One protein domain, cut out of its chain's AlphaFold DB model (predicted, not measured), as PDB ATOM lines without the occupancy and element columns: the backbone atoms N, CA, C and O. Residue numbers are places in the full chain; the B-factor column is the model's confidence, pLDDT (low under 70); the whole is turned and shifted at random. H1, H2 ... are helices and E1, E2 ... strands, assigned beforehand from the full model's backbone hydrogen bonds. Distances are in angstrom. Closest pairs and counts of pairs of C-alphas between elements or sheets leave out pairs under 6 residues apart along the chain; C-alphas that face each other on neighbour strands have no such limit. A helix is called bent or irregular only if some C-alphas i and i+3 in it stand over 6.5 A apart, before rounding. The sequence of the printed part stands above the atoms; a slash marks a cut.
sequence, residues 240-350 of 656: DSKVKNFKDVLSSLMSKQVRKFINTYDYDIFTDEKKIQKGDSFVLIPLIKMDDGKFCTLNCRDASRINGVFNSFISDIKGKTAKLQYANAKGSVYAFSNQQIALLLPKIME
ATOM      1  N   ASP A 240      14.861  26.527 -13.155       70.81
ATOM      2  CA  ASP A 240      15.536  27.337 -14.171       70.81
ATOM      3  C   ASP A 240      16.751  28.033 -13.542       70.81
ATOM      4  O   ASP A 240      16.635  28.976 -12.746       70.81
ATOM      5  N   SER A 241      17.935  27.568 -13.948       73.38
ATOM      6  CA  SER A 241      19.245  28.074 -13.544       73.38
ATOM      7  C   SER A 241      19.379  29.593 -13.658       73.38
ATOM      8  O   SER A 241      20.178  30.183 -12.936       73.38
ATOM      9  N   LYS A 242      18.576  30.246 -14.503       75.75
ATOM     10  CA  LYS A 242      18.610  31.690 -14.752       75.75
ATOM     11  C   LYS A 242      17.704  32.465 -13.801       75.75
ATOM     12  O   LYS A 242      18.117  33.507 -13.300       75.75
ATOM     13  N   VAL A 243      16.535  31.920 -13.442       79.38
ATOM     14  CA  VAL A 243      15.731  32.433 -12.311       79.38
ATOM     15  C   VAL A 243      16.526  32.310 -11.009       79.38
ATOM     16  O   VAL A 243      16.490  33.217 -10.174       79.38
ATOM     17  N   LYS A 244      17.305  31.230 -10.866       82.00
ATOM     18  CA  LYS A 244      18.267  31.066  -9.775       82.00
ATOM     19  C   LYS A 244      19.412  32.087  -9.846       82.00
ATOM     20  O   LYS A 244      19.566  32.842  -8.896       82.00
ATOM     21  N   ASN A 245      20.142  32.193 -10.962       85.88
ATOM     22  CA  ASN A 245      21.230  33.170 -11.141       85.88
ATOM     23  C   ASN A 245      20.769  34.608 -10.834       85.88
ATOM     24  O   ASN A 245      21.461  35.342 -10.134       85.88
ATOM     25  N   PHE A 246      19.559  34.984 -11.257       86.19
ATOM     26  CA  PHE A 246      18.956  36.276 -10.930       86.19
ATOM     27  C   PHE A 246      18.755  36.479  -9.418       86.19
ATOM     28  O   PHE A 246      19.115  37.525  -8.870       86.19
ATOM     29  N   LYS A 247      18.195  35.475  -8.729       85.44
ATOM     30  CA  LYS A 247      18.009  35.478  -7.269       85.44
ATOM     31  C   LYS A 247      19.355  35.494  -6.528       85.44
ATOM     32  O   LYS A 247      19.475  36.211  -5.538       85.44
ATOM     33  N   ASP A 248      20.369  34.801  -7.040       86.31
ATOM     34  CA  ASP A 248      21.725  34.754  -6.479       86.31
ATOM     35  C   ASP A 248      22.462  36.104  -6.635       86.31
ATOM     36  O   ASP A 248      23.101  36.573  -5.688       86.31
ATOM     37  N   VAL A 249      22.321  36.796  -7.775       88.06
ATOM     38  CA  VAL A 249      22.846  38.165  -7.962       88.06
ATOM     39  C   VAL A 249      22.146  39.156  -7.034       88.06
ATOM     40  O   VAL A 249      22.820  39.940  -6.362       88.06
ATOM     41  N   LEU A 250      20.812  39.101  -6.930       87.44
ATOM     42  CA  LEU A 250      20.058  39.916  -5.974       87.44
ATOM     43  C   LEU A 250      20.535  39.646  -4.534       87.44
ATOM     44  O   LEU A 250      20.823  40.591  -3.794       87.44
ATOM     45  N   SER A 251      20.733  38.375  -4.164       87.75
ATOM     46  CA  SER A 251      21.289  37.982  -2.863       87.75
ATOM     47  C   SER A 251      22.679  38.572  -2.638       87.75
ATOM     48  O   SER A 251      22.930  39.102  -1.557       87.75
ATOM     49  N   SER A 252      23.570  38.547  -3.635       86.44
ATOM     50  CA  SER A 252      24.918  39.128  -3.542       86.44
ATOM     51  C   SER A 252      24.876  40.649  -3.340       86.44
ATOM     52  O   SER A 252      25.459  41.157  -2.377       86.44
ATOM     53  N   LEU A 253      24.109  41.378  -4.165       85.31
ATOM     54  CA  LEU A 253      23.942  42.838  -4.082       85.31
ATOM     55  C   LEU A 253      23.495  43.311  -2.690       85.31
ATOM     56  O   LEU A 253      23.936  44.363  -2.214       85.31
ATOM     57  N   MET A 254      22.634  42.529  -2.034       85.44
ATOM     58  CA  MET A 254      22.090  42.823  -0.707       85.44
ATOM     59  C   MET A 254      22.991  42.329   0.428       85.44
ATOM     60  O   MET A 254      23.183  43.057   1.404       85.44
ATOM     61  N   SER A 255      23.593  41.142   0.287       86.50
ATOM     62  CA  SER A 255      24.516  40.553   1.272       86.50
ATOM     63  C   SER A 255      25.688  41.489   1.572       86.50
ATOM     64  O   SER A 255      26.055  41.655   2.737       86.50
ATOM     65  N   LYS A 256      26.195  42.200   0.550       81.88
ATOM     66  CA  LYS A 256      27.217  43.252   0.700       81.88
ATOM     67  C   LYS A 256      26.782  44.402   1.623       81.88
ATOM     68  O   LYS A 256      27.599  44.892   2.400       81.88
ATOM     69  N   GLN A 257      25.502  44.793   1.612       84.62
ATOM     70  CA  GLN A 257      24.993  45.892   2.453       84.62
ATOM     71  C   GLN A 257      24.759  45.457   3.904       84.62
ATOM     72  O   GLN A 257      25.035  46.206   4.841       84.62
ATOM     73  N   VAL A 258      24.237  44.243   4.110       85.56
ATOM     74  CA  VAL A 258      23.897  43.748   5.456       85.56
ATOM     75  C   VAL A 258      25.072  43.072   6.169       85.56
ATOM     76  O   VAL A 258      25.068  43.027   7.401       85.56
ATOM     77  N   ARG A 259      26.095  42.627   5.419       83.44
ATOM     78  CA  ARG A 259      27.219  41.771   5.855       83.44
ATOM     79  C   ARG A 259      26.756  40.428   6.436       83.44
ATOM     80  O   ARG A 259      27.216  40.002   7.491       83.44
ATOM     81  N   LYS A 260      25.809  39.790   5.747       85.25
ATOM     82  CA  LYS A 260      25.224  38.475   6.062       85.25
ATOM     83  C   LYS A 260      24.927  37.746   4.759       85.25
ATOM     84  O   LYS A 260      24.553  38.402   3.792       85.25
ATOM     85  N   PHE A 261      25.041  36.422   4.742       83.75
ATOM     86  CA  PHE A 261      24.737  35.621   3.556       83.75
ATOM     87  C   PHE A 261      23.223  35.390   3.419       83.75
ATOM     88  O   PHE A 261      22.627  34.636   4.190       83.75
ATOM     89  N   ILE A 262      22.600  36.044   2.436       86.31
ATOM     90  CA  ILE A 262      21.210  35.767   2.048       86.31
ATOM     91  C   ILE A 262      21.228  34.522   1.158       86.31
ATOM     92  O   ILE A 262      21.792  34.534   0.068       86.31
ATOM     93  N   ASN A 263      20.668  33.429   1.672       83.88
ATOM     94  CA  ASN A 263      20.838  32.086   1.120       83.88
ATOM     95  C   ASN A 263      19.762  31.740   0.082       83.88
ATOM     96  O   ASN A 263      20.060  31.104  -0.922       83.88
ATOM     97  N   THR A 264      18.518  32.148   0.334       86.38
ATOM     98  CA  THR A 264      17.358  31.840  -0.513       86.38
ATOM     99  C   THR A 264      16.220  32.838  -0.250       86.38
ATOM    100  O   THR A 264      16.383  33.780   0.530       86.38
ATOM    101  N   TYR A 265      15.068  32.636  -0.887       88.56
ATOM    102  CA  TYR A 265      13.851  33.426  -0.707       88.56
ATOM    103  C   TYR A 265      12.661  32.493  -0.483       88.56
ATOM    104  O   TYR A 265      12.523  31.517  -1.218       88.56
ATOM    105  N   ASP A 266      11.774  32.830   0.454       89.38
ATOM    106  CA  ASP A 266      10.390  32.344   0.386       89.38
ATOM    107  C   ASP A 266       9.530  33.319  -0.443       89.38
ATOM    108  O   ASP A 266       9.923  34.456  -0.720       89.38
ATOM    109  N   TYR A 267       8.356  32.858  -0.852       89.94
ATOM    110  CA  TYR A 267       7.376  33.563  -1.668       89.94
ATOM    111  C   TYR A 267       6.052  33.710  -0.910       89.94
ATOM    112  O   TYR A 267       5.621  32.769  -0.240       89.94
ATOM    113  N   ASP A 268       5.377  34.851  -1.043       90.44
ATOM    114  CA  ASP A 268       4.009  35.042  -0.544       90.44
ATOM    115  C   ASP A 268       3.216  35.999  -1.455       90.44
ATOM    116  O   ASP A 268       3.794  36.757  -2.238       90.44
ATOM    117  N   ILE A 269       1.889  35.959  -1.367       90.31
ATOM    118  CA  ILE A 269       0.950  36.716  -2.213       90.31
ATOM    119  C   ILE A 269       0.303  37.815  -1.364       90.31
ATOM    120  O   ILE A 269      -0.044  37.567  -0.210       90.31
ATOM    121  N   PHE A 270       0.138  39.031  -1.899       90.25
ATOM    122  CA  PHE A 270      -0.584  40.095  -1.185       90.25
ATOM    123  C   PHE A 270      -2.076  39.761  -1.042       90.25
ATOM    124  O   PHE A 270      -2.670  39.166  -1.933       90.25
ATOM    125  N   THR A 271      -2.703  40.192   0.056       90.12
ATOM    126  CA  THR A 271      -4.159  40.051   0.276       90.12
ATOM    127  C   THR A 271      -4.963  41.304  -0.093       90.12
ATOM    128  O   THR A 271      -6.188  41.256  -0.147       90.12
ATOM    129  N   ASP A 272      -4.297  42.431  -0.362       88.31
ATOM    130  CA  ASP A 272      -4.936  43.681  -0.790       88.31
ATOM    131  C   ASP A 272      -5.220  43.660  -2.301       88.31
ATOM    132  O   ASP A 272      -4.323  43.863  -3.123       88.31
ATOM    133  N   GLU A 273      -6.488  43.476  -2.673       86.56
ATOM    134  CA  GLU A 273      -6.958  43.511  -4.064       86.56
ATOM    135  C   GLU A 273      -6.502  44.766  -4.827       86.56
ATOM    136  O   GLU A 273      -6.171  44.683  -6.009       86.56
ATOM    137  N   LYS A 274      -6.416  45.930  -4.167       85.75
ATOM    138  CA  LYS A 274      -6.015  47.198  -4.800       85.75
ATOM    139  C   LYS A 274      -4.509  47.274  -5.052       85.75
ATOM    140  O   LYS A 274      -4.090  48.079  -5.886       85.75
ATOM    141  N   LYS A 275      -3.696  46.463  -4.363       81.12
ATOM    142  CA  LYS A 275      -2.282  46.221  -4.703       81.12
ATOM    143  C   LYS A 275      -2.182  45.269  -5.893       81.12
ATOM    144  O   LYS A 275      -1.569  45.636  -6.895       81.12
ATOM    145  N   ILE A 276      -2.881  44.132  -5.841       82.94
ATOM    146  CA  ILE A 276      -2.885  43.122  -6.917       82.94
ATOM    147  C   ILE A 276      -3.327  43.749  -8.252       82.94
ATOM    148  O   ILE A 276      -2.628  43.623  -9.256       82.94
ATOM    149  N   GLN A 277      -4.426  44.513  -8.262       78.75
ATOM    150  CA  GLN A 277      -4.938  45.225  -9.447       78.75
ATOM    151  C   GLN A 277      -3.964  46.280 -10.005       78.75
ATOM    152  O   GLN A 277      -4.009  46.590 -11.193       78.75
ATOM    153  N   LYS A 278      -3.058  46.823  -9.180       79.12
ATOM    154  CA  LYS A 278      -1.990  47.745  -9.617       79.12
ATOM    155  C   LYS A 278      -0.733  47.016 -10.115       79.12
ATOM    156  O   LYS A 278       0.233  47.670 -10.510       79.12
ATOM    157  N   GLY A 279      -0.751  45.682 -10.132       75.44
ATOM    158  CA  GLY A 279       0.376  44.830 -10.510       75.44
ATOM    159  C   GLY A 279       1.361  44.560  -9.371       75.44
ATOM    160  O   GLY A 279       2.464  44.093  -9.641       75.44
ATOM    161  N   ASP A 280       0.987  44.857  -8.126       84.44
ATOM    162  CA  ASP A 280       1.752  44.541  -6.921       84.44
ATOM    163  C   ASP A 280       1.153  43.275  -6.284       84.44
ATOM    164  O   ASP A 280       0.368  43.329  -5.338       84.44
ATOM    165  N   SER A 281       1.440  42.132  -6.908       85.56
ATOM    166  CA  SER A 281       0.752  40.852  -6.706       85.56
ATOM    167  C   SER A 281       1.433  39.944  -5.681       85.56
ATOM    168  O   SER A 281       0.752  39.212  -4.964       85.56
ATOM    169  N   PHE A 282       2.767  39.966  -5.599       90.75
ATOM    170  CA  PHE A 282       3.532  39.034  -4.764       90.75
ATOM    171  C   PHE A 282       4.786  39.658  -4.148       90.75
ATOM    172  O   PHE A 282       5.235  40.736  -4.547       90.75
ATOM    173  N   VAL A 283       5.369  38.940  -3.186       91.81
ATOM    174  CA  VAL A 283       6.608  39.312  -2.501       91.81
ATOM    175  C   VAL A 283       7.634  38.179  -2.482       91.81
ATOM    176  O   VAL A 283       7.278  37.006  -2.363       91.81
ATOM    177  N   LEU A 284       8.919  38.540  -2.554       91.44
ATOM    178  CA  LEU A 284      10.038  37.656  -2.219       91.44
ATOM    179  C   LEU A 284      10.616  38.040  -0.857       91.44
ATOM    180  O   LEU A 284      10.999  39.188  -0.625       91.44
ATOM    181  N   ILE A 285      10.697  37.055   0.031       92.19
ATOM    182  CA  ILE A 285      11.070  37.196   1.437       92.19
ATOM    183  C   ILE A 285      12.489  36.632   1.594       92.19
ATOM    184  O   ILE A 285      12.647  35.411   1.613       92.19
ATOM    185  N   PRO A 286      13.537  37.473   1.661       91.50
ATOM    186  CA  PRO A 286      14.920  37.012   1.746       91.50
ATOM    187  C   PRO A 286      15.191  36.294   3.070       91.50
ATOM    188  O   PRO A 286      14.904  36.818   4.151       91.50
ATOM    189  N   LEU A 287      15.799  35.114   2.972       90.31
ATOM    190  CA  LEU A 287      16.130  34.257   4.101       90.31
ATOM    191  C   LEU A 287      17.647  34.162   4.294       90.31
ATOM    192  O   LEU A 287      18.388  33.699   3.423       90.31
ATOM    193  N   ILE A 288      18.106  34.567   5.475       89.00
ATOM    194  CA  ILE A 288      19.470  34.325   5.952       89.00
ATOM    195  C   ILE A 288      19.501  32.938   6.589       89.00
ATOM    196  O   ILE A 288      18.654  32.626   7.431       89.00
ATOM    197  N   LYS A 289      20.491  32.123   6.217       84.44
ATOM    198  CA  LYS A 289      20.778  30.865   6.910       84.44
ATOM    199  C   LYS A 289      21.665  31.146   8.125       84.44
ATOM    200  O   LYS A 289      22.699  31.793   7.983       84.44
ATOM    201  N   MET A 290      21.242  30.672   9.290       83.12
ATOM    202  CA  MET A 290      21.979  30.736  10.553       83.12
ATOM    203  C   MET A 290      22.930  29.538  10.699       83.12
ATOM    204  O   MET A 290      22.782  28.525  10.010       83.12
ATOM    205  N   ASP A 291      23.878  29.633  11.634       82.69
ATOM    206  CA  ASP A 291      24.885  28.590  11.893       82.69
ATOM    207  C   ASP A 291      24.266  27.264  12.374       82.69
ATOM    208  O   ASP A 291      24.782  26.188  12.082       82.69
ATOM    209  N   ASP A 292      23.104  27.323  13.037       83.06
ATOM    210  CA  ASP A 292      22.306  26.157  13.449       83.06
ATOM    211  C   ASP A 292      21.494  25.517  12.300       83.06
ATOM    212  O   ASP A 292      20.645  24.650  12.522       83.06
ATOM    213  N   GLY A 293      21.722  25.980  11.069       80.75
ATOM    214  CA  GLY A 293      21.071  25.518   9.853       80.75
ATOM    215  C   GLY A 293      19.691  26.118   9.580       80.75
ATOM    216  O   GLY A 293      19.204  25.952   8.459       80.75
ATOM    217  N   LYS A 294      19.065  26.818  10.539       86.19
ATOM    218  CA  LYS A 294      17.722  27.392  10.370       86.19
ATOM    219  C   LYS A 294      17.747  28.641   9.491       86.19
ATOM    220  O   LYS A 294      18.763  29.320   9.354       86.19
ATOM    221  N   PHE A 295      16.591  28.974   8.927       87.69
ATOM    222  CA  PHE A 295      16.387  30.208   8.175       87.69
ATOM    223  C   PHE A 295      15.717  31.281   9.034       87.69
ATOM    224  O   PHE A 295      14.821  30.988   9.824       87.69
ATOM    225  N   CYS A 296      16.125  32.534   8.846       88.50
ATOM    226  CA  CYS A 296      15.495  33.702   9.454       88.50
ATOM    227  C   CYS A 296      15.283  34.818   8.425       88.50
ATOM    228  O   CYS A 296      16.005  34.920   7.432       88.50
ATOM    229  N   THR A 297      14.282  35.660   8.668       91.06
ATOM    230  CA  THR A 297      14.007  36.859   7.871       91.06
ATOM    231  C   THR A 297      14.956  37.999   8.252       91.06
ATOM    232  O   THR A 297      15.513  38.030   9.353       91.06
ATOM    233  N   LEU A 298      15.134  38.972   7.352       91.25
ATOM    234  CA  LEU A 298      15.859  40.210   7.666       91.25
ATOM    235  C   LEU A 298      15.197  40.959   8.831       91.25
ATOM    236  O   LEU A 298      13.971  41.016   8.920       91.25
ATOM    237  N   ASN A 299      16.005  41.584   9.693       90.56
ATOM    238  CA  ASN A 299      15.502  42.450  10.761       90.56
ATOM    239  C   ASN A 299      15.458  43.932  10.336       90.56
ATOM    240  O   ASN A 299      15.954  44.308   9.274       90.56
ATOM    241  N   CYS A 300      14.900  44.800  11.187       90.81
ATOM    242  CA  CYS A 300      14.747  46.228  10.892       90.81
ATOM    243  C   CYS A 300      16.074  46.949  10.583       90.81
ATOM    244  O   CYS A 300      16.102  47.804   9.704       90.81
ATOM    245  N   ARG A 301      17.186  46.579  11.231       91.81
ATOM    246  CA  ARG A 301      18.519  47.161  10.983       91.81
ATOM    247  C   ARG A 301      19.094  46.700   9.643       91.81
ATOM    248  O   ARG A 301      19.726  47.494   8.950       91.81
ATOM    249  N   ASP A 302      18.869  45.440   9.276       91.50
ATOM    250  CA  ASP A 302      19.252  44.906   7.967       91.50
ATOM    251  C   ASP A 302      18.448  45.599   6.851       91.50
ATOM    252  O   ASP A 302      19.020  46.097   5.880       91.50
ATOM    253  N   ALA A 303      17.132  45.722   7.044       91.25
ATOM    254  CA  ALA A 303      16.228  46.429   6.142       91.25
ATOM    255  C   ALA A 303      16.606  47.911   5.974       91.25
ATOM    256  O   ALA A 303      16.669  48.400   4.849       91.25
ATOM    257  N   SER A 304      16.940  48.620   7.060       90.62
ATOM    258  CA  SER A 304      17.422  50.008   6.995       90.62
ATOM    259  C   SER A 304      18.719  50.155   6.192       90.62
ATOM    260  O   SER A 304      18.858  51.130   5.458       90.62
ATOM    261  N   ARG A 305      19.654  49.194   6.278       90.75
ATOM    262  CA  ARG A 305      20.899  49.207   5.482       90.75
ATOM    263  C   ARG A 305      20.628  49.049   3.988       90.75
ATOM    264  O   ARG A 305      21.177  49.804   3.194       90.75
ATOM    265  N   ILE A 306      19.752  48.116   3.611       88.00
ATOM    266  CA  ILE A 306      19.305  47.950   2.218       88.00
ATOM    267  C   ILE A 306      18.602  49.233   1.745       88.00
ATOM    268  O   ILE A 306      18.935  49.783   0.697       88.00
ATOM    269  N   ASN A 307      17.688  49.776   2.551       89.38
ATOM    270  CA  ASN A 307      16.905  50.960   2.197       89.38
ATOM    271  C   ASN A 307      17.732  52.245   2.072       89.38
ATOM    272  O   ASN A 307      17.355  53.099   1.275       89.38
ATOM    273  N   GLY A 308      18.860  52.360   2.779       85.56
ATOM    274  CA  GLY A 308      19.810  53.468   2.620       85.56
ATOM    275  C   GLY A 308      20.639  53.426   1.328       85.56
ATOM    276  O   GLY A 308      21.228  54.438   0.965       85.56
ATOM    277  N   VAL A 309      20.684  52.286   0.625       83.69
ATOM    278  CA  VAL A 309      21.454  52.096  -0.628       83.69
ATOM    279  C   VAL A 309      20.546  51.942  -1.856       83.69
ATOM    280  O   VAL A 309      20.960  52.215  -2.984       83.69
ATOM    281  N   PHE A 310      19.299  51.516  -1.648       79.00
ATOM    282  CA  PHE A 310      18.319  51.256  -2.706       79.00
ATOM    283  C   PHE A 310      17.035  52.106  -2.588       79.00
ATOM    284  O   PHE A 310      16.078  51.854  -3.312       79.00
ATOM    285  N   ASN A 311      17.022  53.128  -1.721       77.56
ATOM    286  CA  ASN A 311      15.928  54.088  -1.505       77.56
ATOM    287  C   ASN A 311      14.581  53.440  -1.120       77.56
ATOM    288  O   ASN A 311      13.650  53.386  -1.919       77.56
ATOM    289  N   SER A 312      14.463  52.989   0.135       72.44
ATOM    290  CA  SER A 312      13.218  52.411   0.698       72.44
ATOM    291  C   SER A 312      12.691  51.182  -0.066       72.44
ATOM    292  O   SER A 312      11.491  51.007  -0.278       72.44
ATOM    293  N   PHE A 313      13.623  50.321  -0.473       78.81
ATOM    294  CA  PHE A 313      13.412  49.194  -1.375       78.81
ATOM    295  C   PHE A 313      12.762  47.943  -0.762       78.81
ATOM    296  O   PHE A 313      12.097  47.195  -1.472       78.81
ATOM    297  N   ILE A 314      12.956  47.690   0.533       89.25
ATOM    298  CA  ILE A 314      12.346  46.576   1.266       89.25
ATOM    299  C   ILE A 314      11.312  47.112   2.257       89.25
ATOM    300  O   ILE A 314      11.547  48.125   2.924       89.25
ATOM    301  N   SER A 315      10.165  46.442   2.360       90.38
ATOM    302  CA  SER A 315       9.034  46.893   3.182       90.38
ATOM    303  C   SER A 315       8.530  45.801   4.123       90.38
ATOM    304  O   SER A 315       8.710  44.617   3.851       90.38
ATOM    305  N   ASP A 316       7.927  46.198   5.250       92.94
ATOM    306  CA  ASP A 316       7.306  45.257   6.189       92.94
ATOM    307  C   ASP A 316       5.980  44.734   5.616       92.94
ATOM    308  O   ASP A 316       5.071  45.522   5.328       92.94
ATOM    309  N   ILE A 317       5.867  43.415   5.460       92.19
ATOM    310  CA  ILE A 317       4.699  42.714   4.913       92.19
ATOM    311  C   ILE A 317       3.788  42.104   5.983       92.19
ATOM    312  O   ILE A 317       2.754  41.536   5.629       92.19
ATOM    313  N   LYS A 318       4.128  42.219   7.275       92.44
ATOM    314  CA  LYS A 318       3.313  41.664   8.365       92.44
ATOM    315  C   LYS A 318       1.842  42.086   8.227       92.44
ATOM    316  O   LYS A 318       1.536  43.272   8.112       92.44
ATOM    317  N   GLY A 319       0.948  41.097   8.243       90.12
ATOM    318  CA  GLY A 319      -0.502  41.270   8.095       90.12
ATOM    319  C   GLY A 319      -1.006  41.655   6.693       90.12
ATOM    320  O   GLY A 319      -2.175  42.006   6.571       90.12
ATOM    321  N   LYS A 320      -0.165  41.629   5.647       91.25
ATOM    322  CA  LYS A 320      -0.513  42.096   4.282       91.25
ATOM    323  C   LYS A 320      -0.511  40.986   3.223       91.25
ATOM    324  O   LYS A 320      -0.733  41.272   2.046       91.25
ATOM    325  N   THR A 321      -0.196  39.755   3.616       91.81
ATOM    326  CA  THR A 321       0.039  38.622   2.712       91.81
ATOM    327  C   THR A 321      -0.634  37.342   3.212       91.81
ATOM    328  O   THR A 321      -1.106  37.285   4.348       91.81
ATOM    329  N   ALA A 322      -0.747  36.340   2.339       90.12
ATOM    330  CA  ALA A 322      -1.628  35.191   2.532       90.12
ATOM    331  C   ALA A 322      -1.086  34.119   3.499       90.12
ATOM    332  O   ALA A 322      -1.871  33.500   4.222       90.12
ATOM    333  N   LYS A 323       0.232  33.875   3.556       91.12
ATOM    334  CA  LYS A 323       0.783  32.851   4.460       91.12
ATOM    335  C   LYS A 323       0.678  33.291   5.921       91.12
ATOM    336  O   LYS A 323       1.342  34.230   6.363       91.12
ATOM    337  N   LEU A 324      -0.054  32.506   6.716       89.44
ATOM    338  CA  LEU A 324      -0.253  32.727   8.156       89.44
ATOM    339  C   LEU A 324       1.056  32.936   8.941       89.44
ATOM    340  O   LEU A 324       1.072  33.720   9.889       89.44
ATOM    341  N   GLN A 325       2.161  32.295   8.536       89.38
ATOM    342  CA  GLN A 325       3.473  32.442   9.188       89.38
ATOM    343  C   GLN A 325       4.060  33.864   9.097       89.38
ATOM    344  O   GLN A 325       4.819  34.265   9.978       89.38
ATOM    345  N   TYR A 326       3.688  34.633   8.066       90.25
ATOM    346  CA  TYR A 326       4.111  36.023   7.871       90.25
ATOM    347  C   TYR A 326       3.012  37.016   8.251       90.25
ATOM    348  O   TYR A 326       3.305  38.035   8.880       90.25
ATOM    349  N   ALA A 327       1.745  36.688   7.978       88.75
ATOM    350  CA  ALA A 327       0.601  37.474   8.430       88.75
ATOM    351  C   ALA A 327       0.593  37.643   9.964       88.75
ATOM    352  O   ALA A 327       0.516  38.766  10.462       88.75
ATOM    353  N   ASN A 328       0.780  36.539  10.700       90.50
ATOM    354  CA  ASN A 328       0.732  36.488  12.166       90.50
ATOM    355  C   ASN A 328       2.127  36.543  12.826       90.50
ATOM    356  O   ASN A 328       2.277  36.192  13.999       90.50
ATOM    357  N   ALA A 329       3.165  36.965  12.095       88.19
ATOM    358  CA  ALA A 329       4.528  37.040  12.617       88.19
ATOM    359  C   ALA A 329       4.615  37.946  13.862       88.19
ATOM    360  O   ALA A 329       4.008  39.017  13.921       88.19
ATOM    361  N   LYS A 330       5.394  37.547  14.880       86.25
ATOM    362  CA  LYS A 330       5.512  38.332  16.126       86.25
ATOM    363  C   LYS A 330       6.143  39.709  15.865       86.25
ATOM    364  O   LYS A 330       5.548  40.721  16.233       86.25
ATOM    365  N   GLY A 331       7.279  39.749  15.168       86.38
ATOM    366  CA  GLY A 331       7.914  40.978  14.673       86.38
ATOM    367  C   GLY A 331       7.601  41.274  13.200       86.38
ATOM    368  O   GLY A 331       6.936  40.482  12.537       86.38
ATOM    369  N   SER A 332       8.102  42.407  12.704       91.19
ATOM    370  CA  SER A 332       8.087  42.778  11.281       91.19
ATOM    371  C   SER A 332       8.745  41.724  10.389       91.19
ATOM    372  O   SER A 332       9.740  41.107  10.777       91.19
ATOM    373  N   VAL A 333       8.235  41.573   9.168       92.31
ATOM    374  CA  VAL A 333       8.783  40.681   8.138       92.31
ATOM    375  C   VAL A 333       9.107  41.530   6.922       92.31
ATOM    376  O   VAL A 333       8.202  42.065   6.296       92.31
ATOM    377  N   TYR A 334      10.385  41.681   6.581       93.62
ATOM    378  CA  TYR A 334      10.791  42.545   5.474       93.62
ATOM    379  C   TYR A 334      10.940  41.757   4.171       93.62
ATOM    380  O   TYR A 334      11.653  40.754   4.134       93.62
ATOM    381  N   ALA A 335      10.287  42.227   3.106       92.00
ATOM    382  CA  ALA A 335      10.267  41.580   1.795       92.00
ATOM    383  C   ALA A 335      10.257  42.591   0.635       92.00
ATOM    384  O   ALA A 335       9.954  43.776   0.823       92.00
ATOM    385  N   PHE A 336      10.581  42.106  -0.567       89.31
ATOM    386  CA  PHE A 336      10.528  42.877  -1.812       89.31
ATOM    387  C   PHE A 336       9.243  42.564  -2.555       89.31
ATOM    388  O   PHE A 336       8.973  41.400  -2.847       89.31
ATOM    389  N   SER A 337       8.485  43.592  -2.906       90.12
ATOM    390  CA  SER A 337       7.353  43.468  -3.815       90.12
ATOM    391  C   SER A 337       7.821  43.218  -5.252       90.12
ATOM    392  O   SER A 337       8.919  43.624  -5.642       90.12
ATOM    393  N   ASN A 338       6.996  42.579  -6.079       88.94
ATOM    394  CA  ASN A 338       7.331  42.378  -7.487       88.94
ATOM    395  C   ASN A 338       7.444  43.713  -8.257       88.94
ATOM    396  O   ASN A 338       8.301  43.846  -9.133       88.94
ATOM    397  N   GLN A 339       6.677  44.743  -7.875       88.12
ATOM    398  CA  GLN A 339       6.879  46.098  -8.395       88.12
ATOM    399  C   GLN A 339       8.249  46.668  -7.985       88.12
ATOM    400  O   GLN A 339       8.909  47.310  -8.802       88.12
ATOM    401  N   GLN A 340       8.711  46.412  -6.756       88.75
ATOM    402  CA  GLN A 340      10.043  46.827  -6.305       88.75
ATOM    403  C   GLN A 340      11.140  46.095  -7.098       88.75
ATOM    404  O   GLN A 340      12.013  46.746  -7.668       88.75
ATOM    405  N   ILE A 341      11.070  44.767  -7.243       87.50
ATOM    406  CA  ILE A 341      12.067  43.981  -8.003       87.50
ATOM    407  C   ILE A 341      12.195  44.478  -9.457       87.50
ATOM    408  O   ILE A 341      13.307  44.556  -9.983       87.50
ATOM    409  N   ALA A 342      11.098  44.923 -10.085       88.31
ATOM    410  CA  ALA A 342      11.120  45.489 -11.437       88.31
ATOM    411  C   ALA A 342      11.934  46.795 -11.557       88.31
ATOM    412  O   ALA A 342      12.454  47.097 -12.634       88.31
ATOM    413  N   LEU A 343      12.113  47.546 -10.465       85.75
ATOM    414  CA  LEU A 343      12.990  48.724 -10.424       85.75
ATOM    415  C   LEU A 343      14.476  48.348 -10.320       85.75
ATOM    416  O   LEU A 343      15.324  49.099 -10.802       85.75
ATOM    417  N   LEU A 344      14.807  47.184  -9.742       84.12
ATOM    418  CA  LEU A 344      16.182  46.671  -9.703       84.12
ATOM    419  C   LEU A 344      16.618  45.957 -10.980       84.12
ATOM    420  O   LEU A 344      17.824  45.820 -11.173       84.12
ATOM    421  N   LEU A 345      15.695  45.537 -11.853       87.12
ATOM    422  CA  LEU A 345      16.017  44.800 -13.082       87.12
ATOM    423  C   LEU A 345      17.208  45.390 -13.869       87.12
ATOM    424  O   LEU A 345      18.151  44.641 -14.118       87.12
ATOM    425  N   PRO A 346      17.255  46.705 -14.184       84.25
ATOM    426  CA  PRO A 346      18.409  47.297 -14.860       84.25
ATOM    427  C   PRO A 346      19.709  47.183 -14.054       84.25
ATOM    428  O   PRO A 346      20.731  46.825 -14.617       84.25
ATOM    429  N   LYS A 347      19.675  47.412 -12.735       83.62
ATOM    430  CA  LYS A 347      20.861  47.368 -11.857       83.62
ATOM    431  C   LYS A 347      21.376  45.941 -11.614       83.62
ATOM    432  O   LYS A 347      22.557  45.750 -11.352       83.62
ATOM    433  N   ILE A 348      20.502  44.939 -11.712       84.19
ATOM    434  CA  ILE A 348      20.882  43.520 -11.735       84.19
ATOM    435  C   ILE A 348      21.507  43.184 -13.092       84.19
ATOM    436  O   ILE A 348      22.566  42.563 -13.133       84.19
ATOM    437  N   MET A 349      20.912  43.663 -14.188       87.06
ATOM    438  CA  MET A 349      21.458  43.509 -15.539       87.06
ATOM    439  C   MET A 349      22.758  44.291 -15.765       87.06
ATOM    440  O   MET A 349      23.524  43.892 -16.620       87.06
ATOM    441  N   GLU A 350      23.074  45.329 -14.986       87.19
ATOM    442  CA  GLU A 350      24.383  46.013 -14.983       87.19
ATOM    443  C   GLU A 350      25.526  45.147 -14.392       87.19
ATOM    444  O   GLU A 350      26.690  45.549 -14.435       87.19
TER     445      GLU A 350
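This is residues 240 to 350 of the 656 residues of an uncharacterized protein of Wolbachia pipientis (UniProt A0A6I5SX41). A small, strongly twisted sheet is built on two long antiparallel strands, E1 and E2, with short E3 and E4 along the other side of E2, and the longest helix, H1, packs across E1 and E2. H3 and H5 meet H1 at different places along it, while the short helices H2 and H4 lie farthest from the middle. The printed part has 111 residues with five named helices and four named strands, in the order H1 E1 H2 E2 E3 H3 H4 E4 H5; the class is mixed, helices and strands. The sheet is branched and its neighbour pairs are antiparallel. The whole is compact and rounded, with a radius of gyration of the C-alphas of 13.6 A and spans of 34 by 34 by 31 A.

Start at H1, residues 241 to 258, which is on the sheet at a height over the sheet of 8.1 A. It is over E1, residues 262 to 269, and E2, residues 282 to 289, and runs across the strands, at 73 degrees to E1 on the local plane; its closest C-alphas to E1 are those of Ser 251 and Ile 262, 5.4 A apart. Look next at N 285 and O 266, 2.8 A apart, where E1 and E2 pair. H2, residues 273 to 276, is not on the sheet. On the other side of E2 from E1 are E3, residues 295 to 297, which forms a hairpin with E2, with N 288 and O 296 at 2.9 A, and E4, residues 334 to 337, with N 284 and O 336 at 2.9 A. H3, residues 300 to 310, is only just on the sheet, with 5 pairs of C-alphas within 10 A, and only grazes it with residues 300 to 303. H3 touches residues 254 to 258 of H1, about perpendicular at 74 degrees, closest at the C-alphas of Val 258 and Asp 302, 5.4 A. H4, residues 324 to 327, and H5, residues 338 to 349, each only graze the sheet. H1 and H5 only just touch, with 3 pairs of C-alphas within 8 A, the closest those of Val 249 and Ile 348 at 6.8 A. O i to N i+4 pairs are within hydrogen-bond range in 13 of 14 for H1, 6 of 7 for H3 and 4 of 8 for H5; H2 and H4 are too short for such a pair.

Find C-alpha 241 at (19.245, 28.074, -13.544); from there H1 runs 25.1 A to C-alpha 258. E1 is 20.7 A long, and E2 runs 22.4 A from C-alpha 282 at (3.532, 39.034, -4.764). H3 is 14.9 A long. H5 runs 16.3 A to C-alpha 349 at (21.458, 43.509, -15.539); it is irregular, with C-alphas 343 and 346 7.1 A apart.

The two C-alphas farthest apart are those of Gln 277 and Asp 292, 40.4 A. The printed part has no cut. The link from H3 to H4, residues 311 to 323, is long, and its residues 315 to 316 pair antiparallel with residues 334 to 335 of E4. The mean pLDDT of the printed part is 86.8, and no printed residue is under 70.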